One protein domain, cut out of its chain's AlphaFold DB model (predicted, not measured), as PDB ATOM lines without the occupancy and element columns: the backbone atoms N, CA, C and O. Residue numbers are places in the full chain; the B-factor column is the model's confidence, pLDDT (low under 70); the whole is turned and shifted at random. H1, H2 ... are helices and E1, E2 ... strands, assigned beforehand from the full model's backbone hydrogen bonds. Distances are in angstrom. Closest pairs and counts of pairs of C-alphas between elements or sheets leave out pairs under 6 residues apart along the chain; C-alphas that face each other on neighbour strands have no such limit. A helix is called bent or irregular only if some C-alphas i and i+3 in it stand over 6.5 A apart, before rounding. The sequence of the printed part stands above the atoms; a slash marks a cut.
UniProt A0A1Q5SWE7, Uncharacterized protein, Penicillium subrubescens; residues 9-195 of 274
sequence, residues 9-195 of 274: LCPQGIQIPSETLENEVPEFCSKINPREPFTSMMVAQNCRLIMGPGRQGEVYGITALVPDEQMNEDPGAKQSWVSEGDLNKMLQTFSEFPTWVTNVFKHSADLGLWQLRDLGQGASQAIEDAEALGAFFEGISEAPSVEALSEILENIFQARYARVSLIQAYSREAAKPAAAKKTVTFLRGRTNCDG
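Overview. This is residues 9 to 195 of the 274 residues of an uncharacterized protein of Penicillium subrubescens (UniProt A0A1Q5SWE7). A head built on one twisted antiparallel sheet has four short helices, H1 to H4, gathered on one side of it, while on the other side a long helical hairpin, H5 and the bent H6, reaches away as an arm and makes the length. Residues 138 to 143, the turn of the arm, stick out. The printed part has 187 residues with six named helices and five named strands, in the order E1 H1 H2 E2 E3 E4 H3 H4 H5 H6 E5; the sheet runs E1 E4 E3 E2 E5, and the class is mixed. It is loose, with a radius of gyration of the C-alphas of 20.7 A and spans of 65 by 43 by 32 A.

Arrangement. Start at edge strand E1, residues 9 to 17, antiparallel to E4, residues 59 to 67; N 12 and O 64 are 2.9 A apart, within hydrogen-bond range. Next come E3, residues 48 to 54, with N 50 to O 63 at 2.8 A, E2, residues 38 to 43, with N 40 to O 51 at 2.8 A, and edge strand E5, residues 185 to 190, with N 187 to O 41 at 2.8 A. E2, E3 and E4 form a meander, each the antiparallel neighbour of the one before, through two hairpins. H4, residues 99 to 107, is on the sheet at a height of 8.6 A. It touches H3, residues 87 to 93, in a helical hairpin, opposite ways at a shallow tilt of 23 degrees, closest at the C-alphas of Leu 91 and Thr 102, 6.7 A. H4 also touches H1, residues 18 to 24, at C-alphas 21 and 104, 7.3 A, and H2, residues 26 to 29, at C-alphas 28 and 100, 5.3 A. H1 and H3 only graze the sheet. H6, residues 146 to 174, was assigned as one helix by its hydrogen bonds but is bent, with C-alphas 159 and 162 7.1 A apart; its arms are H6a, residues 146 to 159, and H6b, residues 162 to 174. H5, residues 122 to 136, touches H6a at C-alphas 132 and 156, 6.5 A, with its residues 132 to 136 alone. H5 and H6b are close but not clearly touching. Every O i to N i+4 pair is within hydrogen-bond range in H1, H3, H5, H6a and H6b; H4 has 1 of 5, with 5 of 6 O i to N i+3 pairs, and H2 is too short for such a pair.

Along the chain. Find C-alpha 9 at (27.698, 1.811, -23.116), where E1 begins its 25.8 A; E4 is 26.1 A long. Look for C-alpha 122 at (19.988, 12.502, -15.651), where H5 begins its 21.2 A. H6a measures 19.9 A and H6b 18.2 A. E5 ends at C-alpha 190, (30.343, 25.516, -31.479).

Size, cuts and confidence. The farthest C-alphas, of Glu 27 and Ser 145, are 65.5 A apart. The printed part has no cut. The links E4 to H3 and H4 to H5 are long. Mean pLDDT of the printed part is 80.3; 41 residues are under 70, among them residues 67 to 82 and 189 to 195.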
ATOM      1  N   LEU A   9      26.430   1.163 -22.819       63.78
ATOM      2  CA  LEU A   9      27.698   1.811 -23.116       63.78
ATOM      3  C   LEU A   9      28.432   1.989 -21.786       63.78
ATOM      4  O   LEU A   9      27.870   2.551 -20.840       63.78
ATOM      5  N   CYS A  10      29.702   1.613 -21.764       64.62
ATOM      6  CA  CYS A  10      30.653   1.875 -20.696       64.62
ATOM      7  C   CYS A  10      31.473   3.126 -21.043       64.62
ATOM      8  O   CYS A  10      32.438   3.033 -21.810       64.62
ATOM      9  N   PRO A  11      31.114   4.318 -20.536       67.88
ATOM     10  CA  PRO A  11      32.009   5.459 -20.560       67.88
ATOM     11  C   PRO A  11      33.265   5.249 -19.729       67.88
ATOM     12  O   PRO A  11      33.222   4.958 -18.536       67.88
ATOM     13  N   GLN A  12      34.388   5.563 -20.351       72.25
ATOM     14  CA  GLN A  12      35.650   5.806 -19.675       72.25
ATOM     15  C   GLN A  12      35.944   7.302 -19.699       72.25
ATOM     16  O   GLN A  12      35.903   7.931 -20.757       72.25
ATOM     17  N   GLY A  13      36.176   7.889 -18.530       79.19
ATOM     18  CA  GLY A  13      36.420   9.314 -18.354       79.19
ATOM     19  C   GLY A  13      37.860   9.584 -17.942       79.19
ATOM     20  O   GLY A  13      38.358   8.958 -17.008       79.19
ATOM     21  N   ILE A  14      38.489  10.556 -18.597       85.00
ATOM     22  CA  ILE A  14      39.788  11.111 -18.209       85.00
ATOM     23  C   ILE A  14      39.722  12.632 -18.145       85.00
ATOM     24  O   ILE A  14      38.985  13.275 -18.899       85.00
ATOM     25  N   GLN A  15      40.503  13.203 -17.235       88.31
ATOM     26  CA  GLN A  15      40.719  14.640 -17.116       88.31
ATOM     27  C   GLN A  15      42.215  14.899 -17.136       88.31
ATOM     28  O   GLN A  15      42.953  14.325 -16.340       88.31
ATOM     29  N   ILE A  16      42.651  15.769 -18.039       91.06
ATOM     30  CA  ILE A  16      44.066  16.075 -18.229       91.06
ATOM     31  C   ILE A  16      44.238  17.590 -18.117       91.06
ATOM     32  O   ILE A  16      43.447  18.321 -18.719       91.06
ATOM     33  N   PRO A  17      45.224  18.099 -17.361       93.81
ATOM     34  CA  PRO A  17      45.545  19.521 -17.383       93.81
ATOM     35  C   PRO A  17      45.860  19.978 -18.811       93.81
ATOM     36  O   PRO A  17      46.634  19.333 -19.519       93.81
ATOM     37  N   SER A  18      45.280  21.097 -19.243       93.06
ATOM     38  CA  SER A  18      45.490  21.605 -20.607       93.06
ATOM     39  C   SER A  18      46.964  21.902 -20.886       93.06
ATOM     40  O   SER A  18      47.433  21.644 -21.987       93.06
ATOM     41  N   GLU A  19      47.709  22.343 -19.871       94.50
ATOM     42  CA  GLU A  19      49.160  22.541 -19.944       94.50
ATOM     43  C   GLU A  19      49.915  21.243 -20.275       94.50
ATOM     44  O   GLU A  19      50.821  21.243 -21.105       94.50
ATOM     45  N   THR A  20      49.513  20.110 -19.690       94.12
ATOM     46  CA  THR A  20      50.106  18.804 -20.015       94.12
ATOM     47  C   THR A  20      49.884  18.456 -21.485       94.12
ATOM     48  O   THR A  20      50.800  17.964 -22.134       94.12
ATOM     49  N   LEU A  21      48.704  18.747 -22.043       93.25
ATOM     50  CA  LEU A  21      48.436  18.516 -23.467       93.25
ATOM     51  C   LEU A  21      49.270  19.429 -24.367       93.25
ATOM     52  O   LEU A  21      49.808  18.963 -25.369       93.25
ATOM     53  N   GLU A  22      49.389  20.703 -23.997       94.50
ATOM     54  CA  GLU A  22      50.173  21.711 -24.719       94.50
ATOM     55  C   GLU A  22      51.659  21.319 -24.802       94.50
ATOM     56  O   GLU A  22      52.275  21.490 -25.855       94.50
ATOM     57  N   ASN A  23      52.205  20.741 -23.728       94.19
ATOM     58  CA  ASN A  23      53.609  20.340 -23.644       94.19
ATOM     59  C   ASN A  23      53.883  18.961 -24.264       94.19
ATOM     60  O   ASN A  23      54.841  18.800 -25.019       94.19
ATOM     61  N   GLU A  24      53.051  17.966 -23.956       94.19
ATOM     62  CA  GLU A  24      53.338  16.559 -24.259       94.19
ATOM     63  C   GLU A  24      52.664  16.061 -25.547       94.19
ATOM     64  O   GLU A  24      53.105  15.079 -26.145       94.19
ATOM     65  N   VAL A  25      51.594  16.725 -26.006       94.38
ATOM     66  CA  VAL A  25      50.794  16.287 -27.163       94.38
ATOM     67  C   VAL A  25      50.593  17.420 -28.188       94.38
ATOM     68  O   VAL A  25      49.461  17.745 -28.565       94.38
ATOM     69  N   PRO A  26      51.676  18.012 -28.734       92.94
ATOM     70  CA  PRO A  26      51.583  19.166 -29.632       92.94
ATOM     71  C   PRO A  26      50.817  18.866 -30.930       92.94
ATOM     72  O   PRO A  26      50.160  19.747 -31.490       92.94
ATOM     73  N   GLU A  27      50.844  17.617 -31.410       93.38
ATOM     74  CA  GLU A  27      50.076  17.207 -32.591       93.38
ATOM     75  C   GLU A  27      48.564  17.336 -32.351       93.38
ATOM     76  O   GLU A  27      47.850  17.848 -33.216       93.38
ATOM     77  N   PHE A  28      48.080  16.959 -31.160       93.56
ATOM     78  CA  PHE A  28      46.688  17.163 -30.757       93.56
ATOM     79  C   PHE A  28      46.353  18.656 -30.713       93.56
ATOM     80  O   PHE A  28      45.385  19.091 -31.345       93.56
ATOM     81  N   CYS A  29      47.202  19.452 -30.057       92.88
ATOM     82  CA  CYS A  29      47.018  20.898 -29.921       92.88
ATOM     83  C   CYS A  29      47.026  21.642 -31.266       92.88
ATOM     84  O   CYS A  29      46.346  22.656 -31.417       92.88
ATOM     85  N   SER A  30      47.710  21.107 -32.284       93.19
ATOM     86  CA  SER A  30      47.679  21.651 -33.651       93.19
ATOM     87  C   SER A  30      46.308  21.527 -34.334       93.19
ATOM     88  O   SER A  30      46.016  22.251 -35.288       93.19
ATOM     89  N   LYS A  31      45.466  20.590 -33.877       91.56
ATOM     90  CA  LYS A  31      44.127  20.322 -34.427       91.56
ATOM     91  C   LYS A  31      43.019  20.871 -33.535       91.56
ATOM     92  O   LYS A  31      41.980  21.297 -34.043       91.56
ATOM     93  N   ILE A  32      43.224  20.827 -32.222       92.00
ATOM     94  CA  ILE A  32      42.245  21.182 -31.198       92.00
ATOM     95  C   ILE A  32      42.942  22.035 -30.144       92.00
ATOM     96  O   ILE A  32      43.811  21.551 -29.434       92.00
ATOM     97  N   ASN A  33      42.511  23.285 -29.991       92.56
ATOM     98  CA  ASN A  33      42.949  24.116 -28.878       92.56
ATOM     99  C   ASN A  33      42.210  23.682 -27.593       92.56
ATOM    100  O   ASN A  33      40.990  23.866 -27.532       92.56
ATOM    101  N   PRO A  34      42.896  23.124 -26.573       92.00
ATOM    102  CA  PRO A  34      42.242  22.610 -25.369       92.00
ATOM    103  C   PRO A  34      41.628  23.710 -24.495       92.00
ATOM    104  O   PRO A  34      40.812  23.399 -23.631       92.00
ATOM    105  N   ARG A  35      41.972  24.986 -24.714       92.31
ATOM    106  CA  ARG A  35      41.424  26.121 -23.952       92.31
ATOM    107  C   ARG A  35      40.213  26.780 -24.605       92.31
ATOM    108  O   ARG A  35      39.507  27.546 -23.954       92.31
ATOM    109  N   GLU A  36      39.964  26.517 -25.885       91.69
ATOM    110  CA  GLU A  36      38.836  27.127 -26.587       91.69
ATOM    111  C   GLU A  36      37.506  26.485 -26.168       91.69
ATOM    112  O   GLU A  36      37.411  25.257 -26.148       91.69
ATOM    113  N   PRO A  37      36.444  27.279 -25.923       88.75
ATOM    114  CA  PRO A  37      35.163  26.807 -25.399       88.75
ATOM    115  C   PRO A  37      34.316  26.121 -26.483       88.75
ATOM    116  O   PRO A  37      33.252  26.604 -26.867       88.75
ATOM    117  N   PHE A  38      34.784  24.989 -27.004       85.62
ATOM    118  CA  PHE A  38      34.001  24.127 -27.880       85.62
ATOM    119  C   PHE A  38      34.101  22.667 -27.453       85.62
ATOM    120  O   PHE A  38      35.136  22.188 -26.995       85.62
ATOM    121  N   THR A  39      33.008  21.938 -27.657       87.94
ATOM    122  CA  THR A  39      32.981  20.487 -27.486       87.94
ATOM    123  C   THR A  39      33.268  19.831 -28.828       87.94
ATOM    124  O   THR A  39      32.645  20.149 -29.846       87.94
ATOM    125  N   SER A  40      34.200  18.892 -28.833       89.50
ATOM    126  CA  SER A  40      34.517  18.053 -29.978       89.50
ATOM    127  C   SER A  40      34.019  16.638 -29.759       89.50
ATOM    128  O   SER A  40      33.979  16.135 -28.640       89.50
ATOM    129  N   MET A  41      33.646  15.978 -30.848       89.25
ATOM    130  CA  MET A  41      33.244  14.583 -30.821       89.25
ATOM    131  C   MET A  41      33.891  13.833 -31.978       89.25
ATOM    132  O   MET A  41      33.880  14.306 -33.111       89.25
ATOM    133  N   MET A  42      34.432  12.654 -31.704       86.88
ATOM    134  CA  MET A  42      34.847  11.703 -32.730       86.88
ATOM    135  C   MET A  42      33.937  10.490 -32.676       86.88
ATOM    136  O   MET A  42      33.723   9.914 -31.612       86.88
ATOM    137  N   VAL A  43      33.374  10.126 -33.821       84.69
ATOM    138  CA  VAL A  43      32.359   9.078 -33.926       84.69
ATOM    139  C   VAL A  43      32.864   7.987 -34.852       84.69
ATOM    140  O   VAL A  43      33.146   8.263 -36.019       84.69
ATOM    141  N   ALA A  44      32.940   6.764 -34.341       82.50
ATOM    142  CA  ALA A  44      33.094   5.549 -35.128       82.50
ATOM    143  C   ALA A  44      31.794   4.730 -35.090       82.50
ATOM    144  O   ALA A  44      30.792   5.141 -34.501       82.50
ATOM    145  N   GLN A  45      31.803   3.561 -35.734       76.75
ATOM    146  CA  GLN A  45      30.636   2.681 -35.830       76.75
ATOM    147  C   GLN A  45      30.045   2.339 -34.454       76.75
ATOM    148  O   GLN A  45      28.847   2.535 -34.242       76.75
ATOM    149  N   ASN A  46      30.895   1.906 -33.521       75.06
ATOM    150  CA  ASN A  46      30.465   1.403 -32.216       75.06
ATOM    151  C   ASN A  46      30.968   2.229 -31.027       75.06
ATOM    152  O   ASN A  46      30.381   2.146 -29.955       75.06
ATOM    153  N   CYS A  47      32.010   3.042 -31.196       80.50
ATOM    154  CA  CYS A  47      32.596   3.826 -30.114       80.50
ATOM    155  C   CYS A  47      32.665   5.316 -30.460       80.50
ATOM    156  O   CYS A  47      32.621   5.722 -31.628       80.50
ATOM    157  N   ARG A  48      32.712   6.153 -29.423       86.19
ATOM    158  CA  ARG A  48      32.695   7.614 -29.559       86.19
ATOM    159  C   ARG A  48      33.621   8.242 -28.533       86.19
ATOM    160  O   ARG A  48      33.661   7.782 -27.401       86.19
ATOM    161  N   LEU A  49      34.293   9.324 -28.900       88.94
ATOM    162  CA  LEU A  49      35.006  10.194 -27.965       88.94
ATOM    163  C   LEU A  49      34.282  11.528 -27.906       88.94
ATOM    164  O   LEU A  49      34.087  12.157 -28.943       88.94
ATOM    165  N   ILE A  50      33.894  11.962 -26.715       89.69
ATOM    166  CA  ILE A  50      33.350  13.293 -26.447       89.69
ATOM    167  C   ILE A  50      34.405  14.042 -25.646       89.69
ATOM    168  O   ILE A  50      34.884  13.536 -24.638       89.69
ATOM    169  N   MET A  51      34.798  15.217 -26.115       92.25
ATOM    170  CA  MET A  51      35.975  15.929 -25.634       92.25
ATOM    171  C   MET A  51      35.668  17.412 -25.473       92.25
ATOM    172  O   MET A  51      34.971  17.989 -26.309       92.25
ATOM    173  N   GLY A  52      36.190  18.054 -24.437       92.00
ATOM    174  CA  GLY A  52      36.024  19.496 -24.292       92.00
ATOM    175  C   GLY A  52      36.706  20.087 -23.063       92.00
ATOM    176  O   GLY A  52      37.072  19.354 -22.142       92.00
ATOM    177  N   PRO A  53      36.856  21.420 -23.037       93.12
ATOM    178  CA  PRO A  53      37.406  22.124 -21.891       93.12
ATOM    179  C   PRO A  53      36.443  22.099 -20.701       93.12
ATOM    180  O   PRO A  53      35.228  22.255 -20.836       93.12
ATOM    181  N   GLY A  54      37.013  21.990 -19.513       88.31
ATOM    182  CA  GLY A  54      36.396  22.287 -18.231       88.31
ATOM    183  C   GLY A  54      37.222  23.332 -17.485       88.31
ATOM    184  O   GLY A  54      38.320  23.690 -17.907       88.31
ATOM    185  N   ARG A  55      36.687  23.842 -16.368       89.62
ATOM    186  CA  ARG A  55      37.396  24.787 -15.479       89.62
ATOM    187  C   ARG A  55      38.045  25.955 -16.246       89.62
ATOM    188  O   ARG A  55      39.236  26.185 -16.142       89.62
ATOM    189  N   GLN A  56      37.259  26.645 -17.077       88.88
ATOM    190  CA  GLN A  56      37.727  27.781 -17.896       88.88
ATOM    191  C   GLN A  56      38.913  27.450 -18.830       88.88
ATOM    192  O   GLN A  56      39.712  28.319 -19.160       88.88
ATOM    193  N   GLY A  57      39.017  26.194 -19.276       89.44
ATOM    194  CA  GLY A  57      40.082  25.746 -20.170       89.44
ATOM    195  C   GLY A  57      41.341  25.267 -19.451       89.44
ATOM    196  O   GLY A  57      42.301  24.916 -20.126       89.44
ATOM    197  N   GLU A  58      41.366  25.207 -18.116       92.31
ATOM    198  CA  GLU A  58      42.503  24.663 -17.355       92.31
ATOM    199  C   GLU A  58      42.603  23.135 -17.433       92.31
ATOM    200  O   GLU A  58      43.689  22.571 -17.322       92.31
ATOM    201  N   VAL A  59      41.470  22.457 -17.622       91.62
ATOM    202  CA  VAL A  59      41.396  20.996 -17.716       91.62
ATOM    203  C   VAL A  59      40.667  20.615 -18.989       91.62
ATOM    204  O   VAL A  59      39.630  21.190 -19.309       91.62
ATOM    205  N   TYR A  60      41.163  19.599 -19.677       92.88
ATOM    206  CA  TYR A  60      40.519  19.013 -20.835       92.88
ATOM    207  C   TYR A  60      39.953  17.639 -20.475       92.88
ATOM    208  O   TYR A  60      40.669  16.745 -20.017       92.88
ATOM    209  N   GLY A  61      38.641  17.486 -20.630       91.06
ATOM    210  CA  GLY A  61      37.931  16.248 -20.337       91.06
ATOM    211  C   GLY A  61      37.723  15.421 -21.596       91.06
ATOM    212  O   GLY A  61      37.336  15.960 -22.635       91.06
ATOM    213  N   ILE A  62      37.919  14.108 -21.490       90.38
ATOM    214  CA  ILE A  62      37.570  13.147 -22.539       90.38
ATOM    215  C   ILE A  62      36.683  12.062 -21.939       90.38
ATOM    216  O   ILE A  62      36.985  11.490 -20.898       90.38
ATOM    217  N   THR A  63      35.566  11.788 -22.604       88.75
ATOM    218  CA  THR A  63      34.645  10.695 -22.299       88.75
ATOM    219  C   THR A  63      34.570   9.768 -23.501       88.75
ATOM    220  O   THR A  63      34.068  10.137 -24.563       88.75
ATOM    221  N   ALA A  64      35.076   8.557 -23.326       86.56
ATOM    222  CA  ALA A  64      35.106   7.503 -24.317       86.56
ATOM    223  C   ALA A  64      33.934   6.547 -24.112       86.56
ATOM    224  O   ALA A  64      33.912   5.790 -23.153       86.56
ATOM    225  N   LEU A  65      32.956   6.580 -25.011       83.88
ATOM    226  CA  LEU A  65      31.807   5.680 -25.009       83.88
ATOM    227  C   LEU A  65      32.150   4.410 -25.785       83.88
ATOM    228  O   LEU A  65      32.417   4.478 -26.989       83.88
ATOM    229  N   VAL A  66      32.112   3.271 -25.098       75.06
ATOM    230  CA  VAL A  66      32.422   1.942 -25.641       75.06
ATOM    231  C   VAL A  66      31.231   1.010 -25.398       75.06
ATOM    232  O   VAL A  66      30.647   1.097 -24.323       75.06
ATOM    233  N   PRO A  67      30.842   0.128 -26.336       69.12
ATOM    234  CA  PRO A  67      29.839  -0.899 -26.060       69.12
ATOM    235  C   PRO A  67      30.324  -1.876 -24.992       69.12
ATOM    236  O   PRO A  67      31.463  -2.347 -25.058       69.12
ATOM    237  N   ASP A  68      29.452  -2.228 -24.051       63.75
ATOM    238  CA  ASP A  68      29.759  -3.175 -22.974       63.75
ATOM    239  C   ASP A  68      30.279  -4.521 -23.504       63.75
ATOM    240  O   ASP A  68      31.169  -5.118 -22.896       63.75
ATOM    241  N   GLU A  69      29.801  -4.981 -24.673       60.22
ATOM    242  CA  GLU A  69      30.231  -6.261 -25.258       60.22
ATOM    243  C   GLU A  69      31.728  -6.299 -25.604       60.22
ATOM    244  O   GLU A  69      32.306  -7.377 -25.719       60.22
ATOM    245  N   GLN A  70      32.364  -5.137 -25.775       55.50
ATOM    246  CA  GLN A  70      33.789  -5.027 -26.101       55.50
ATOM    247  C   GLN A  70      34.680  -4.868 -24.861       55.50
ATOM    248  O   GLN A  70      35.898  -4.980 -24.982       55.50
ATOM    249  N   MET A  71      34.098  -4.632 -23.679       53.94
ATOM    250  CA  MET A  71      34.843  -4.382 -22.438       53.94
ATOM    251  C   MET A  71      34.980  -5.615 -21.529       53.94
ATOM    252  O   MET A  71      35.758  -5.568 -20.575       53.94
ATOM    253  N   ASN A  72      34.314  -6.735 -21.857       53.28
ATOM    254  CA  ASN A  72      34.336  -7.996 -21.093       53.28
ATOM    255  C   ASN A  72      34.030  -7.813 -19.591       53.28
ATOM    256  O   ASN A  72      34.570  -8.534 -18.752       53.28
ATOM    257  N   GLU A  73      33.184  -6.846 -19.237       57.94
ATOM    258  CA  GLU A  73      32.727  -6.691 -17.855       57.94
ATOM    259  C   GLU A  73      31.509  -7.576 -17.597       57.94
ATOM    260  O   GLU A  73      30.619  -7.683 -18.441       57.94
ATOM    261  N   ASP A  74      31.462  -8.223 -16.431       53.78
ATOM    262  CA  ASP A  74      30.308  -9.024 -16.026       53.78
ATOM    263  C   ASP A  74      29.068  -8.110 -15.884       53.78
ATOM    264  O   ASP A  74      29.055  -7.231 -15.015       53.78
ATOM    265  N   PRO A  75      27.989  -8.318 -16.670       52.16
ATOM    266  CA  PRO A  75      26.747  -7.545 -16.569       52.16
ATOM    267  C   PRO A  75      26.030  -7.676 -15.213       52.16
ATOM    268  O   PRO A  75      25.000  -7.018 -14.996       52.16
ATOM    269  N   GLY A  76      26.488  -8.592 -14.353       52.28
ATOM    270  CA  GLY A  76      26.052  -8.806 -12.975       52.28
ATOM    271  C   GLY A  76      26.987  -8.229 -11.905       52.28
ATOM    272  O   GLY A  76      26.610  -8.235 -10.731       52.28
ATOM    273  N   ALA A  77      28.163  -7.703 -12.272       56.72
ATOM    274  CA  ALA A  77      29.090  -7.110 -11.315       56.72
ATOM    275  C   ALA A  77      28.505  -5.840 -10.673       56.72
ATOM    276  O   ALA A  77      27.746  -5.077 -11.282       56.72
ATOM    277  N   LYS A  78      28.854  -5.614  -9.399       49.84
ATOM    278  CA  LYS A  78      28.443  -4.420  -8.654       49.84
ATOM    279  C   LYS A  78      28.969  -3.173  -9.363       49.84
ATOM    280  O   LYS A  78      30.172  -2.971  -9.469       49.84
ATOM    281  N   GLN A  79      28.033  -2.333  -9.787       57.44
ATOM    282  CA  GLN A  79      28.286  -0.999 -10.314       57.44
ATOM    283  C   GLN A  79      29.073  -0.194  -9.281       57.44
ATOM    284  O   GLN A  79      28.610  -0.028  -8.150       57.44
ATOM    285  N   SER A  80      30.245   0.299  -9.661       56.94
ATOM    286  CA  SER A  80      31.082   1.109  -8.787       56.94
ATOM    287  C   SER A  80      31.392   2.435  -9.466       56.94
ATOM    288  O   SER A  80      31.894   2.479 -10.582       56.94
ATOM    289  N   TRP A  81      31.103   3.522  -8.753       60.94
ATOM    290  CA  TRP A  81      31.489   4.893  -9.102       60.94
ATOM    291  C   TRP A  81      32.993   5.148  -8.874       60.94
ATOM    292  O   TRP A  81      33.433   6.284  -8.807       60.94
ATOM    293  N   VAL A  82      33.790   4.110  -8.644       62.28
ATOM    294  CA  VAL A  82      35.238   4.213  -8.425       62.28
ATOM    295  C   VAL A  82      35.972   3.059  -9.106       62.28
ATOM    296  O   VAL A  82      37.058   2.682  -8.684       62.28
ATOM    297  N   SER A  83      35.365   2.450 -10.132       72.56
ATOM    298  CA  SER A  83      36.061   1.444 -10.931       72.56
ATOM    299  C   SER A  83      37.183   2.099 -11.729       72.56
ATOM    300  O   SER A  83      36.967   3.079 -12.446       72.56
ATOM    301  N   GLU A  84      38.377   1.533 -11.610       75.94
ATOM    302  CA  GLU A  84      39.527   1.906 -12.421       75.94
ATOM    303  C   GLU A  84      39.382   1.292 -13.819       75.94
ATOM    304  O   GLU A  84      39.006   0.126 -13.972       75.94
ATOM    305  N   GLY A  85      39.623   2.092 -14.851       75.25
ATOM    306  CA  GLY A  85      39.634   1.638 -16.233       75.25
ATOM    307  C   GLY A  85      40.991   1.073 -16.645       75.25
ATOM    308  O   GLY A  85      42.014   1.310 -16.014       75.25
ATOM    309  N   ASP A  86      41.007   0.354 -17.764       81.62
ATOM    310  CA  ASP A  86      42.216  -0.255 -18.322       81.62
ATOM    311  C   ASP A  86      42.668   0.508 -19.576       81.62
ATOM    312  O   ASP A  86      42.011   0.465 -20.624       81.62
ATOM    313  N   LEU A  87      43.812   1.190 -19.473       83.75
ATOM    314  CA  LEU A  87      44.390   1.983 -20.561       83.75
ATOM    315  C   LEU A  87      44.699   1.140 -21.809       83.75
ATOM    316  O   LEU A  87      44.510   1.611 -22.930       83.75
ATOM    317  N   ASN A  88      45.153  -0.105 -21.644       84.56
ATOM    318  CA  ASN A  88      45.493  -0.968 -22.777       84.56
ATOM    319  C   ASN A  88      44.235  -1.376 -23.539       84.56
ATOM    320  O   ASN A  88      44.214  -1.316 -24.770       84.56
ATOM    321  N   LYS A  89      43.165  -1.725 -22.813       82.19
ATOM    322  CA  LYS A  89      41.860  -1.999 -23.429       82.19
ATOM    323  C   LYS A  89      41.326  -0.762 -24.140       82.19
ATOM    324  O   LYS A  89      40.896  -0.873 -25.283       82.19
ATOM    325  N   MET A  90      41.431   0.417 -23.523       83.25
ATOM    326  CA  MET A  90      41.029   1.678 -24.150       83.25
ATOM    327  C   MET A  90      41.782   1.911 -25.470       83.25
ATOM    328  O   MET A  90      41.163   2.128 -26.513       83.25
ATOM    329  N   LEU A  91      43.113   1.795 -25.473       86.25
ATOM    330  CA  LEU A  91      43.926   1.950 -26.686       86.25
ATOM    331  C   LEU A  91      43.578   0.910 -27.762       86.25
ATOM    332  O   LEU A  91      43.540   1.249 -28.946       86.25
ATOM    333  N   GLN A  92      43.274  -0.331 -27.369       85.88
ATOM    334  CA  GLN A  92      42.836  -1.380 -28.291       85.88
ATOM    335  C   GLN A  92      41.476  -1.047 -28.923       85.88
ATOM    336  O   GLN A  92      41.329  -1.130 -30.146       85.88
ATOM    337  N   THR A  93      40.498  -0.627 -28.116       84.12
ATOM    338  CA  THR A  93      39.151  -0.242 -28.569       84.12
ATOM    339  C   THR A  93      39.187   0.930 -29.547       84.12
ATOM    340  O   THR A  93      38.442   0.942 -30.527       84.12
ATOM    341  N   PHE A  94      40.057   1.909 -29.306       86.81
ATOM    342  CA  PHE A  94      40.193   3.103 -30.142       86.81
ATOM    343  C   PHE A  94      41.321   2.991 -31.178       86.81
ATOM    344  O   PHE A  94      41.724   3.998 -31.748       86.81
ATOM    345  N   SER A  95      41.810   1.787 -31.487       86.81
ATOM    346  CA  SER A  95      42.909   1.581 -32.448       86.81
ATOM    347  C   SER A  95      42.606   2.057 -33.878       86.81
ATOM    348  O   SER A  95      43.528   2.394 -34.615       86.81
ATOM    349  N   GLU A  96      41.327   2.135 -34.272       86.06
ATOM    350  CA  GLU A  96      40.908   2.701 -35.566       86.06
ATOM    351  C   GLU A  96      40.901   4.250 -35.576       86.06
ATOM    352  O   GLU A  96      40.695   4.858 -36.628       86.06
ATOM    353  N   PHE A  97      41.110   4.910 -34.428       89.19
ATOM    354  CA  PHE A  97      41.163   6.370 -34.337       89.19
ATOM    355  C   PHE A  97      42.567   6.886 -34.675       89.19
ATOM    356  O   PHE A  97      43.560   6.187 -34.462       89.19
ATOM    357  N   PRO A  98      42.685   8.134 -35.166       90.38
ATOM    358  CA  PRO A  98      43.986   8.733 -35.431       90.38
ATOM    359  C   PRO A  98      44.902   8.739 -34.199       90.38
ATOM    360  O   PRO A  98      44.471   9.042 -33.086       90.38
ATOM    361  N   THR A  99      46.192   8.485 -34.404       90.81
ATOM    362  CA  THR A  99      47.191   8.438 -33.321       90.81
ATOM    363  C   THR A  99      47.285   9.744 -32.538       90.81
ATOM    364  O   THR A  99      47.485   9.721 -31.327       90.81
ATOM    365  N   TRP A 100      47.073  10.883 -33.204       91.75
ATOM    366  CA  TRP A 100      47.103  12.198 -32.564       91.75
ATOM    367  C   TRP A 100      46.044  12.361 -31.465       91.75
ATOM    368  O   TRP A 100      46.262  13.134 -30.541       91.75
ATOM    369  N   VAL A 101      44.915  11.637 -31.528       90.75
ATOM    370  CA  VAL A 101      43.893  11.668 -30.467       90.75
ATOM    371  C   VAL A 101      44.103  10.564 -29.435       90.75
ATOM    372  O   VAL A 101      43.943  10.807 -28.245       90.75
ATOM    373  N   THR A 102      44.503   9.358 -29.847       90.12
ATOM    374  CA  THR A 102      44.673   8.231 -28.912       90.12
ATOM    375  C   THR A 102      45.910   8.375 -28.033       90.12
ATOM    376  O   THR A 102      45.921   7.878 -26.907       90.12
ATOM    377  N   ASN A 103      46.930   9.111 -28.488       90.56
ATOM    378  CA  ASN A 103      48.094   9.442 -27.668       90.56
ATOM    379  C   ASN A 103      47.723  10.238 -26.411       90.56
ATOM    380  O   ASN A 103      48.381  10.068 -25.391       90.56
ATOM    381  N   VAL A 104      46.635  11.015 -26.444       91.38
ATOM    382  CA  VAL A 104      46.160  11.787 -25.288       91.38
ATOM    383  C   VAL A 104      45.866  10.889 -24.080       91.38
ATOM    384  O   VAL A 104      46.130  11.284 -22.948       91.38
ATOM    385  N   PHE A 105      45.392   9.657 -24.297       89.31
ATOM    386  CA  PHE A 105      45.026   8.739 -23.208       89.31
ATOM    387  C   PHE A 105      46.202   8.383 -22.295       89.31
ATOM    388  O   PHE A 105      45.999   8.102 -21.120       89.31
ATOM    389  N   LYS A 106      47.434   8.441 -22.813       88.50
ATOM    390  CA  LYS A 106      48.661   8.118 -22.070       88.50
ATOM    391  C   LYS A 106      49.031   9.169 -21.020       88.50
ATOM    392  O   LYS A 106      49.883   8.899 -20.183       88.50
ATOM    393  N   HIS A 107      48.416  10.350 -21.077       88.25
ATOM    394  CA  HIS A 107      48.727  11.485 -20.206       88.25
ATOM    395  C   HIS A 107      47.674  11.712 -19.114       88.25
ATOM    396  O   HIS A 107      47.740  12.707 -18.395       88.25
ATOM    397  N   SER A 108      46.699  10.808 -18.979       81.06
ATOM    398  CA  SER A 108      45.803  10.826 -17.825       81.06
ATOM    399  C   SER A 108      46.476  10.168 -16.629       81.06
ATOM    400  O   SER A 108      46.999   9.064 -16.756       81.06
ATOM    401  N   ALA A 109      46.429  10.828 -15.471       73.00
ATOM    402  CA  ALA A 109      46.884  10.236 -14.214       73.00
ATOM    403  C   ALA A 109      45.965   9.087 -13.770       73.00
ATOM    404  O   ALA A 109      46.457   8.058 -13.325       73.00
ATOM    405  N   ASP A 110      44.654   9.251 -13.975       74.31
ATOM    406  CA  ASP A 110      43.628   8.280 -13.598       74.31
ATOM    407  C   ASP A 110      42.669   8.031 -14.767       74.31
ATOM    408  O   ASP A 110      42.281   8.960 -15.484       74.31
ATOM    409  N   LEU A 111      42.250   6.780 -14.952       77.19
ATOM    410  CA  LEU A 111      41.217   6.392 -15.910       77.19
ATOM    411  C   LEU A 111      39.993   5.916 -15.132       77.19
ATOM    412  O   LEU A 111      39.999   4.833 -14.559       77.19
ATOM    413  N   GLY A 112      38.938   6.730 -15.096       71.44
ATOM    414  CA  GLY A 112      37.692   6.348 -14.435       71.44
ATOM    415  C   GLY A 112      36.800   5.551 -15.378       71.44
ATOM    416  O   GLY A 112      36.562   5.988 -16.506       71.44
ATOM    417  N   LEU A 113      36.260   4.428 -14.920       67.25
ATOM    418  CA  LEU A 113      35.305   3.614 -15.665       67.25
ATOM    419  C   LEU A 113      33.928   3.659 -15.000       67.25
ATOM    420  O   LEU A 113      33.783   3.414 -13.804       67.25
ATOM    421  N   TRP A 114      32.906   3.963 -15.796       67.25
ATOM    422  CA  TRP A 114      31.537   4.162 -15.331       67.25
ATOM    423  C   TRP A 114      30.588   3.497 -16.317       67.25
ATOM    424  O   TRP A 114      30.778   3.621 -17.520       67.25
ATOM    425  N   GLN A 115      29.522   2.855 -15.847       61.50
ATOM    426  CA  GLN A 115      28.476   2.356 -16.742       61.50
ATOM    427  C   GLN A 115      27.310   3.351 -16.747       61.50
ATOM    428  O   GLN A 115      26.581   3.487 -15.760       61.50
ATOM    429  N   LEU A 116      27.134   4.087 -17.849       61.22
ATOM    430  CA  LEU A 116      26.045   5.057 -17.992       61.22
ATOM    431  C   LEU A 116      24.860   4.419 -18.706       61.22
ATOM    432  O   LEU A 116      24.986   3.803 -19.760       61.22
ATOM    433  N   ARG A 117      23.669   4.646 -18.148       58.31
ATOM    434  CA  ARG A 117      22.396   4.265 -18.778       58.31
ATOM    435  C   ARG A 117      21.712   5.442 -19.478       58.31
ATOM    436  O   ARG A 117      20.941   5.213 -20.408       58.31
ATOM    437  N   ASP A 118      22.043   6.679 -19.082       59.72
ATOM    438  CA  ASP A 118      21.415   7.904 -19.583       59.72
ATOM    439  C   ASP A 118      22.437   8.972 -20.031       59.72
ATOM    440  O   ASP A 118      23.190   9.507 -19.225       59.72
ATOM    441  N   LEU A 119      22.453   9.330 -21.319       65.12
ATOM    442  CA  LEU A 119      23.361  10.307 -21.927       65.12
ATOM    443  C   LEU A 119      23.031  11.741 -21.469       65.12
ATOM    444  O   LEU A 119      22.168  12.411 -22.035       65.12
ATOM    445  N   GLY A 120      23.741  12.226 -20.449       64.69
ATOM    446  CA  GLY A 120      23.919  13.661 -20.177       64.69
ATOM    447  C   GLY A 120      22.676  14.457 -19.761       64.69
ATOM    448  O   GLY A 120      22.714  15.683 -19.794       64.69
ATOM    449  N   GLN A 121      21.574  13.799 -19.385       73.69
ATOM    450  CA  GLN A 121      20.336  14.472 -18.953       73.69
ATOM    451  C   GLN A 121      19.834  14.031 -17.573       73.69
ATOM    452  O   GLN A 121      18.904  14.640 -17.058       73.69
ATOM    453  N   GLY A 122      20.449  13.022 -16.944       78.50
ATOM    454  CA  GLY A 122      19.988  12.502 -15.651       78.50
ATOM    455  C   GLY A 122      19.930  13.574 -14.556       78.50
ATOM    456  O   GLY A 122      18.899  13.743 -13.914       78.50
ATOM    457  N   ALA A 123      21.003  14.360 -14.405       74.81
ATOM    458  CA  ALA A 123      21.064  15.427 -13.405       74.81
ATOM    459  C   ALA A 123      20.015  16.522 -13.651       74.81
ATOM    460  O   ALA A 123      19.306  16.916 -12.730       74.81
ATOM    461  N   SER A 124      19.863  16.973 -14.899       81.38
ATOM    462  CA  SER A 124      18.861  17.982 -15.253       81.38
ATOM    463  C   SER A 124      17.436  17.488 -15.006       81.38
ATOM    464  O   SER A 124      16.609  18.255 -14.531       81.38
ATOM    465  N   GLN A 125      17.145  16.207 -15.270       84.31
ATOM    466  CA  GLN A 125      15.830  15.642 -14.959       84.31
ATOM    467  C   GLN A 125      15.564  15.598 -13.451       84.31
ATOM    468  O   GLN A 125      14.465  15.953 -13.042       84.31
ATOM    469  N   ALA A 126      16.565  15.269 -12.631       83.38
ATOM    470  CA  ALA A 126      16.427  15.311 -11.175       83.38
ATOM    471  C   ALA A 126      16.178  16.737 -10.646       83.38
ATOM    472  O   ALA A 126      15.385  16.920  -9.725       83.38
ATOM    473  N   ILE A 127      16.814  17.753 -11.244       84.69
ATOM    474  CA  ILE A 127      16.534  19.163 -10.927       84.69
ATOM    475  C   ILE A 127      15.090  19.518 -11.306       84.69
ATOM    476  O   ILE A 127      14.374  20.076 -10.480       84.69
ATOM    477  N   GLU A 128      14.634  19.149 -12.509       87.88
ATOM    478  CA  GLU A 128      13.241  19.371 -12.936       87.88
ATOM    479  C   GLU A 128      12.227  18.672 -12.002       87.88
ATOM    480  O   GLU A 128      11.158  19.218 -11.732       87.88
ATOM    481  N   ASP A 129      12.548  17.479 -11.493       89.38
ATOM    482  CA  ASP A 129      11.701  16.752 -10.538       89.38
ATOM    483  C   ASP A 129      11.653  17.458  -9.170       89.38
ATOM    484  O   ASP A 129      10.584  17.567  -8.563       89.38
ATOM    485  N   ALA A 130      12.783  18.001  -8.702       88.94
ATOM    486  CA  ALA A 130      12.849  18.800  -7.478       88.94
ATOM    487  C   ALA A 130      12.067  20.120  -7.599       88.94
ATOM    488  O   ALA A 130      11.363  20.511  -6.666       88.94
ATOM    489  N   GLU A 131      12.136  20.791  -8.751       91.81
ATOM    490  CA  GLU A 131      11.332  21.986  -9.029       91.81
ATOM    491  C   GLU A 131       9.835  21.669  -9.083       91.81
ATOM    492  O   GLU A 131       9.030  22.430  -8.547       91.81
ATOM    493  N   ALA A 132       9.449  20.535  -9.681       90.75
ATOM    494  CA  ALA A 132       8.061  20.089  -9.676       90.75
ATOM    495  C   ALA A 132       7.568  19.868  -8.241       90.75
ATOM    496  O   ALA A 132       6.527  20.405  -7.873       90.75
ATOM    497  N   LEU A 133       8.334  19.170  -7.399       91.94
ATOM    498  CA  LEU A 133       8.008  19.036  -5.977       91.94
ATOM    499  C   LEU A 133       7.804  20.409  -5.319       91.94
ATOM    500  O   LEU A 133       6.764  20.643  -4.713       91.94
ATOM    501  N   GLY A 134       8.737  21.344  -5.502       91.62
ATOM    502  CA  GLY A 134       8.608  22.697  -4.952       91.62
ATOM    503  C   GLY A 134       7.338  23.425  -5.409       91.62
ATOM    504  O   GLY A 134       6.655  24.035  -4.592       91.62
ATOM    505  N   ALA A 135       6.991  23.325  -6.693       92.69
ATOM    506  CA  ALA A 135       5.821  23.990  -7.267       92.69
ATOM    507  C   ALA A 135       4.490  23.368  -6.821       92.69
ATOM    508  O   ALA A 135       3.519  24.079  -6.581       92.69
ATOM    509  N   PHE A 136       4.418  22.042  -6.718       92.44
ATOM    510  CA  PHE A 136       3.186  21.352  -6.328       92.44
ATOM    511  C   PHE A 136       2.923  21.394  -4.819       92.44
ATOM    512  O   PHE A 136       1.772  21.285  -4.404       92.44
ATOM    513  N   PHE A 137       3.966  21.587  -4.009       93.19
ATOM    514  CA  PHE A 137       3.845  21.846  -2.574       93.19
ATOM    515  C   PHE A 137       3.779  23.346  -2.236       93.19
ATOM    516  O   PHE A 137       3.732  23.713  -1.061       93.19
ATOM    517  N   GLU A 138       3.759  24.230  -3.239       91.38
ATOM    518  CA  GLU A 138       3.661  25.671  -3.018       91.38
ATOM    519  C   GLU A 138       2.371  26.015  -2.252       91.38
ATOM    520  O   GLU A 138       1.268  25.634  -2.639       91.38
ATOM    521  N   GLY A 139       2.508  26.747  -1.142       85.31
ATOM    522  CA  GLY A 139       1.380  27.158  -0.297       85.31
ATOM    523  C   GLY A 139       0.959  26.141   0.768       85.31
ATOM    524  O   GLY A 139       0.111  26.462   1.602       85.31
ATOM    525  N   ILE A 140       1.575  24.957   0.809       88.38
ATOM    526  CA  ILE A 140       1.382  23.994   1.896       88.38
ATOM    527  C   ILE A 140       2.271  24.408   3.070       88.38
ATOM    528  O   ILE A 140       3.492  24.275   3.029       88.38
ATOM    529  N   SER A 141       1.647  24.963   4.106       82.94
ATOM    530  CA  SER A 141       2.327  25.446   5.316       82.94
ATOM    531  C   SER A 141       2.283  24.449   6.477       82.94
ATOM    532  O   SER A 141       3.145  24.495   7.352       82.94
ATOM    533  N   GLU A 142       1.328  23.519   6.455       90.25
ATOM    534  CA  GLU A 142       1.148  22.457   7.447       90.25
ATOM    535  C   GLU A 142       1.168  21.083   6.771       90.25
ATOM    536  O   GLU A 142       1.022  20.978   5.553       90.25
ATOM    537  N   ALA A 143       1.366  20.018   7.550       90.44
ATOM    538  CA  ALA A 143       1.407  18.665   7.009       90.44
ATOM    539  C   ALA A 143       0.070  18.320   6.314       90.44
ATOM    540  O   ALA A 143      -0.973  18.344   6.973       90.44
ATOM    541  N   PRO A 144       0.071  18.005   5.004       91.12
ATOM    542  CA  PRO A 144      -1.152  17.668   4.290       91.12
ATOM    543  C   PRO A 144      -1.719  16.332   4.784       91.12
ATOM    544  O   PRO A 144      -0.981  15.470   5.270       91.12
ATOM    545  N   SER A 145      -3.032  16.138   4.622       94.62
ATOM    546  CA  SER A 145      -3.640  14.825   4.854       94.62
ATOM    547  C   SER A 145      -3.065  13.791   3.881       94.62
ATOM    548  O   SER A 145      -2.510  14.135   2.832       94.62
ATOM    549  N   VAL A 146      -3.209  12.510   4.211       94.38
ATOM    550  CA  VAL A 146      -2.697  11.411   3.376       94.38
ATOM    551  C   VAL A 146      -3.331  11.433   1.983       94.38
ATOM    552  O   VAL A 146      -2.654  11.170   0.989       94.38
ATOM    553  N   GLU A 147      -4.608  11.794   1.893       94.00
ATOM    554  CA  GLU A 147      -5.361  11.885   0.641       94.00
ATOM    555  C   GLU A 147      -4.838  13.027  -0.233       94.00
ATOM    556  O   GLU A 147      -4.518  12.808  -1.400       94.00
ATOM    557  N   ALA A 148      -4.675  14.222   0.348       89.50
ATOM    558  CA  ALA A 148      -4.136  15.382  -0.358       89.50
ATOM    559  C   ALA A 148      -2.690  15.139  -0.813       89.50
ATOM    560  O   ALA A 148      -2.329  15.441  -1.950       89.50
ATOM    561  N   LEU A 149      -1.866  14.533   0.047       93.19
ATOM    562  CA  LEU A 149      -0.501  14.142  -0.294       93.19
ATOM    563  C   LEU A 149      -0.475  13.153  -1.467       93.19
ATOM    564  O   LEU A 149       0.314  13.321  -2.393       93.19
ATOM    565  N   SER A 150      -1.346  12.144  -1.441       95.00
ATOM    566  CA  SER A 150      -1.437  11.142  -2.510       95.00
ATOM    567  C   SER A 150      -1.827  11.778  -3.843       95.00
ATOM    568  O   SER A 150      -1.215  11.479  -4.866       95.00
ATOM    569  N   GLU A 151      -2.788  12.704  -3.833       94.25
ATOM    570  CA  GLU A 151      -3.200  13.440  -5.031       94.25
ATOM    571  C   GLU A 151      -2.064  14.313  -5.591       94.25
ATOM    572  O   GLU A 151      -1.815  14.325  -6.799       94.25
ATOM    573  N   ILE A 152      -1.335  15.019  -4.725       93.31
ATOM    574  CA  ILE A 152      -0.190  15.848  -5.122       93.31
ATOM    575  C   ILE A 152       0.900  14.996  -5.779       93.31
ATOM    576  O   ILE A 152       1.398  15.348  -6.851       93.31
ATOM    577  N   LEU A 153       1.260  13.869  -5.162       94.44
ATOM    578  CA  LEU A 153       2.292  12.974  -5.682       94.44
ATOM    579  C   LEU A 153       1.881  12.342  -7.015       94.44
ATOM    580  O   LEU A 153       2.711  12.271  -7.925       94.44
ATOM    581  N   GLU A 154       0.614  11.955  -7.172       94.75
ATOM    582  CA  GLU A 154       0.097  11.451  -8.447       94.75
ATOM    583  C   GLU A 154       0.170  12.530  -9.537       94.75
ATOM    584  O   GLU A 154       0.630  12.271 -10.648       94.75
ATOM    585  N   ASN A 155      -0.187  13.776  -9.217       92.12
ATOM    586  CA  ASN A 155      -0.093  14.882 -10.167       92.12
ATOM    587  C   ASN A 155       1.355  15.172 -10.598       92.12
ATOM    588  O   ASN A 155       1.610  15.397 -11.787       92.12
ATOM    589  N   ILE A 156       2.311  15.132  -9.664       92.06
ATOM    590  CA  ILE A 156       3.744  15.251  -9.973       92.06
ATOM    591  C   ILE A 156       4.178  14.101 -10.883       92.06
ATOM    592  O   ILE A 156       4.824  14.336 -11.911       92.06
ATOM    593  N   PHE A 157       3.795  12.869 -10.540       92.06
ATOM    594  CA  PHE A 157       4.116  11.687 -11.328       92.06
ATOM    595  C   PHE A 157       3.591  11.824 -12.760       92.06
ATOM    596  O   PHE A 157       4.370  11.718 -13.706       92.06
ATOM    597  N   GLN A 158       2.316  12.161 -12.948       90.12
ATOM    598  CA  GLN A 158       1.727  12.342 -14.278       90.12
ATOM    599  C   GLN A 158       2.399  13.469 -15.077       90.12
ATOM    600  O   GLN A 158       2.612  13.334 -16.286       90.12
ATOM    601  N   ALA A 159       2.787  14.567 -14.419       89.06
ATOM    602  CA  ALA A 159       3.465  15.683 -15.075       89.06
ATOM    603  C   ALA A 159       4.886  15.326 -15.555       89.06
ATOM    604  O   ALA A 159       5.334  15.824 -16.593       89.06
ATOM    605  N   ARG A 160       5.607  14.479 -14.812       93.62
ATOM    606  CA  ARG A 160       7.036  14.201 -15.035       93.62
ATOM    607  C   ARG A 160       7.304  12.888 -15.758       93.62
ATOM    608  O   ARG A 160       8.173  12.839 -16.632       93.62
ATOM    609  N   TYR A 161       6.524  11.849 -15.475       90.06
ATOM    610  CA  TYR A 161       6.786  10.482 -15.923       90.06
ATOM    611  C   TYR A 161       6.919  10.362 -17.442       90.06
ATOM    612  O   TYR A 161       7.885   9.776 -17.934       90.06
ATOM    613  N   ALA A 162       6.000  10.959 -18.207       84.38
ATOM    614  CA  ALA A 162       6.040  10.893 -19.668       84.38
ATOM    615  C   ALA A 162       7.298  11.562 -20.252       84.38
ATOM    616  O   ALA A 162       7.902  11.038 -21.191       84.38
ATOM    617  N   ARG A 163       7.722  12.699 -19.686       83.06
ATOM    618  CA  ARG A 163       8.904  13.440 -20.146       83.06
ATOM    619  C   ARG A 163      10.195  12.704 -19.808       83.06
ATOM    620  O   ARG A 163      11.020  12.515 -20.701       83.06
ATOM    621  N   VAL A 164      10.342  12.248 -18.566       84.81
ATOM    622  CA  VAL A 164      11.523  11.489 -18.130       84.81
ATOM    623  C   VAL A 164      11.634  10.187 -18.925       84.81
ATOM    624  O   VAL A 164      12.692   9.907 -19.488       84.81
ATOM    625  N   SER A 165      10.530   9.452 -19.090       83.62
ATOM    626  CA  SER A 165      10.500   8.213 -19.881       83.62
ATOM    627  C   SER A 165      10.931   8.438 -21.331       83.62
ATOM    628  O   SER A 165      11.681   7.637 -21.894       83.62
ATOM    629  N   LEU A 166      10.481   9.537 -21.943       83.50
ATOM    630  CA  LEU A 166      10.843   9.897 -23.311       83.50
ATOM    631  C   LEU A 166      12.327  10.260 -23.432       83.50
ATOM    632  O   LEU A 166      12.986   9.818 -24.369       83.50
ATOM    633  N   ILE A 167      12.870  11.029 -22.488       79.81
ATOM    634  CA  ILE A 167      14.292  11.409 -22.472       79.81
ATOM    635  C   ILE A 167      15.178  10.178 -22.278       79.81
ATOM    636  O   ILE A 167      16.150  10.004 -23.011       79.81
ATOM    637  N   GLN A 168      14.803   9.280 -21.371       76.56
ATOM    638  CA  GLN A 168      15.480   7.995 -21.197       76.56
ATOM    639  C   GLN A 168      15.413   7.142 -22.473       76.56
ATOM    640  O   GLN A 168      16.393   6.501 -22.854       76.56
ATOM    641  N   ALA A 169      14.274   7.136 -23.174       76.94
ATOM    642  CA  ALA A 169      14.153   6.445 -24.454       76.94
ATOM    643  C   ALA A 169      15.070   7.063 -25.521       76.94
ATOM    644  O   ALA A 169      15.813   6.331 -26.169       76.94
ATOM    645  N   TYR A 170      15.088   8.391 -25.658       78.62
ATOM    646  CA  TYR A 170      15.988   9.084 -26.584       78.62
ATOM    647  C   TYR A 170      17.459   8.862 -26.257       78.62
ATOM    648  O   TYR A 170      18.258   8.698 -27.172       78.62
ATOM    649  N   SER A 171      17.813   8.816 -24.976       71.00
ATOM    650  CA  SER A 171      19.160   8.463 -24.542       71.00
ATOM    651  C   SER A 171      19.565   7.077 -25.054       71.00
ATOM    652  O   SER A 171      20.611   6.928 -25.685       71.00
ATOM    653  N   ARG A 172      18.701   6.069 -24.871       72.12
ATOM    654  CA  ARG A 172      18.945   4.708 -25.381       72.12
ATOM    655  C   ARG A 172      19.037   4.659 -26.904       72.12
ATOM    656  O   ARG A 172      19.852   3.917 -27.441       72.12
ATOM    657  N   GLU A 173      18.224   5.444 -27.608       73.75
ATOM    658  CA  GLU A 173      18.309   5.562 -29.068       73.75
ATOM    659  C   GLU A 173      19.628   6.207 -29.509       73.75
ATOM    660  O   GLU A 173      20.287   5.706 -30.416       73.75
ATOM    661  N   ALA A 174      20.056   7.278 -28.839       70.50
ATOM    662  CA  ALA A 174      21.314   7.956 -29.125       70.50
ATOM    663  C   ALA A 174      22.545   7.094 -28.797       70.50
ATOM    664  O   ALA A 174      23.596   7.308 -29.401       70.50
ATOM    665  N   ALA A 175      22.405   6.105 -27.910       67.56
ATOM    666  CA  ALA A 175      23.430   5.113 -27.592       67.56
ATOM    667  C   ALA A 175      23.600   4.013 -28.662       67.56
ATOM    668  O   ALA A 175      24.609   3.312 -28.650       67.56
ATOM    669  N   LYS A 176      22.667   3.864 -29.616       70.94
ATOM    670  CA  LYS A 176      22.785   2.876 -30.707       70.94
ATOM    671  C   LYS A 176      23.997   3.158 -31.615       70.94
ATOM    672  O   LYS A 176      24.468   4.295 -31.649       70.94
ATOM    673  N   PRO A 177      24.500   2.168 -32.378       67.62
ATOM    674  CA  PRO A 177      25.628   2.359 -33.295       67.62
ATOM    675  C   PRO A 177      25.430   3.552 -34.237       67.62
ATOM    676  O   PRO A 177      24.349   3.740 -34.797       67.62
ATOM    677  N   ALA A 178      26.470   4.371 -34.390       61.22
ATOM    678  CA  ALA A 178      26.370   5.682 -35.034       61.22
ATOM    679  C   ALA A 178      26.689   5.671 -36.537       61.22
ATOM    680  O   ALA A 178      26.293   6.592 -37.249       61.22
ATOM    681  N   ALA A 179      27.408   4.657 -37.033       59.72
ATOM    682  CA  ALA A 179      27.839   4.587 -38.429       59.72
ATOM    683  C   ALA A 179      27.783   3.154 -38.981       59.72
ATOM    684  O   ALA A 179      28.144   2.202 -38.300       59.72
ATOM    685  N   ALA A 180      27.363   3.003 -40.239       54.78
ATOM    686  CA  ALA A 180      27.260   1.709 -40.926       54.78
ATOM    687  C   ALA A 180      28.558   1.272 -41.643       54.78
ATOM    688  O   ALA A 180      28.598   0.202 -42.245       54.78
ATOM    689  N   LYS A 181      29.608   2.108 -41.634       55.94
ATOM    690  CA  LYS A 181      30.899   1.871 -42.304       55.94
ATOM    691  C   LYS A 181      32.054   2.212 -41.358       55.94
ATOM    692  O   LYS A 181      31.892   3.071 -40.494       55.94
ATOM    693  N   LYS A 182      33.219   1.584 -41.572       62.06
ATOM    694  CA  LYS A 182      34.492   1.881 -40.890       62.06
ATOM    695  C   LYS A 182      34.993   3.287 -41.235       62.06
ATOM    696  O   LYS A 182      35.870   3.470 -42.076       62.06
ATOM    697  N   THR A 183      34.377   4.305 -40.659       73.06
ATOM    698  CA  THR A 183      34.763   5.699 -40.858       73.06
ATOM    699  C   THR A 183      34.706   6.405 -39.519       73.06
ATOM    700  O   THR A 183      33.675   6.379 -38.849       73.06
ATOM    701  N   VAL A 184      35.815   7.040 -39.142       77.94
ATOM    702  CA  VAL A 184      35.883   7.912 -37.969       77.94
ATOM    703  C   VAL A 184      35.598   9.337 -38.427       77.94
ATOM    704  O   VAL A 184      36.309   9.878 -39.271       77.94
ATOM    705  N   THR A 185      34.541   9.941 -37.893       82.31
ATOM    706  CA  THR A 185      34.130  11.310 -38.238       82.31
ATOM    707  C   THR A 185      34.441  12.254 -37.087       82.31
ATOM    708  O   THR A 185      34.030  11.996 -35.956       82.31
ATOM    709  N   PHE A 186      35.129  13.360 -37.373       84.69
ATOM    710  CA  PHE A 186      35.349  14.445 -36.418       84.69
ATOM    711  C   PHE A 186      34.247  15.501 -36.541       84.69
ATOM    712  O   PHE A 186      33.983  16.020 -37.624       84.69
ATOM    713  N   LEU A 187      33.615  15.826 -35.419       81.81
ATOM    714  CA  LEU A 187      32.547  16.809 -35.296       81.81
ATOM    715  C   LEU A 187      32.983  17.884 -34.300       81.81
ATOM    716  O   LEU A 187      33.441  17.578 -33.199       81.81
ATOM    717  N   ARG A 188      32.815  19.152 -34.676       78.50
ATOM    718  CA  ARG A 188      33.114  20.305 -33.820       78.50
ATOM    719  C   ARG A 188      31.820  21.043 -33.506       78.50
ATOM    720  O   ARG A 188      31.225  21.658 -34.390       78.50
ATOM    721  N   GLY A 189      31.380  20.974 -32.256       66.38
ATOM    722  CA  GLY A 189      30.226  21.719 -31.772       66.38
ATOM    723  C   GLY A 189      30.654  23.103 -31.306       66.38
ATOM    724  O   GLY A 189      31.301  23.227 -30.271       66.38
ATOM    725  N   ARG A 190      30.284  24.159 -32.038       50.81
ATOM    726  CA  ARG A 190      30.343  25.516 -31.479       50.81
ATOM    727  C   ARG A 190      29.193  25.676 -30.495       50.81
ATOM    728  O   ARG A 190      28.031  25.668 -30.901       50.81
ATOM    729  N   THR A 191      29.501  25.853 -29.218       44.34
ATOM    730  CA  THR A 191      28.543  26.444 -28.290       44.34
ATOM    731  C   THR A 191      28.547  27.943 -28.568       44.34
ATOM    732  O   THR A 191      29.468  28.645 -28.163       44.34
ATOM    733  N   ASN A 192      27.566  28.443 -29.323       38.28
ATOM    734  CA  ASN A 192      27.333  29.886 -29.411       38.28
ATOM    735  C   ASN A 192      26.816  30.365 -28.043       38.28
ATOM    736  O   ASN A 192      25.611  30.508 -27.844       38.28
ATOM    737  N   CYS A 193      27.727  30.537 -27.088       40.44
ATOM    738  CA  CYS A 193      27.476  31.251 -25.838       40.44
ATOM    739  C   CYS A 193      27.606  32.768 -26.050       40.44
ATOM    740  O   CYS A 193      27.026  33.545 -25.299       40.44
ATOM    741  N   ASP A 194      28.287  33.181 -27.121       36.53
ATOM    742  CA  ASP A 194      28.347  34.566 -27.567       36.53
ATOM    743  C   ASP A 194      27.184  34.822 -28.527       36.53
ATOM    744  O   ASP A 194      26.969  34.045 -29.459       36.53
ATOM    745  N   GLY A 195      26.424  35.900 -28.307       41.56
ATOM    746  CA  GLY A 195      25.195  36.284 -29.025       41.56
ATOM    747  C   GLY A 195      25.319  36.559 -30.537       41.56
ATOM    748  O   GLY A 195      24.566  37.362 -31.085       41.56
TER     749      GLY A 195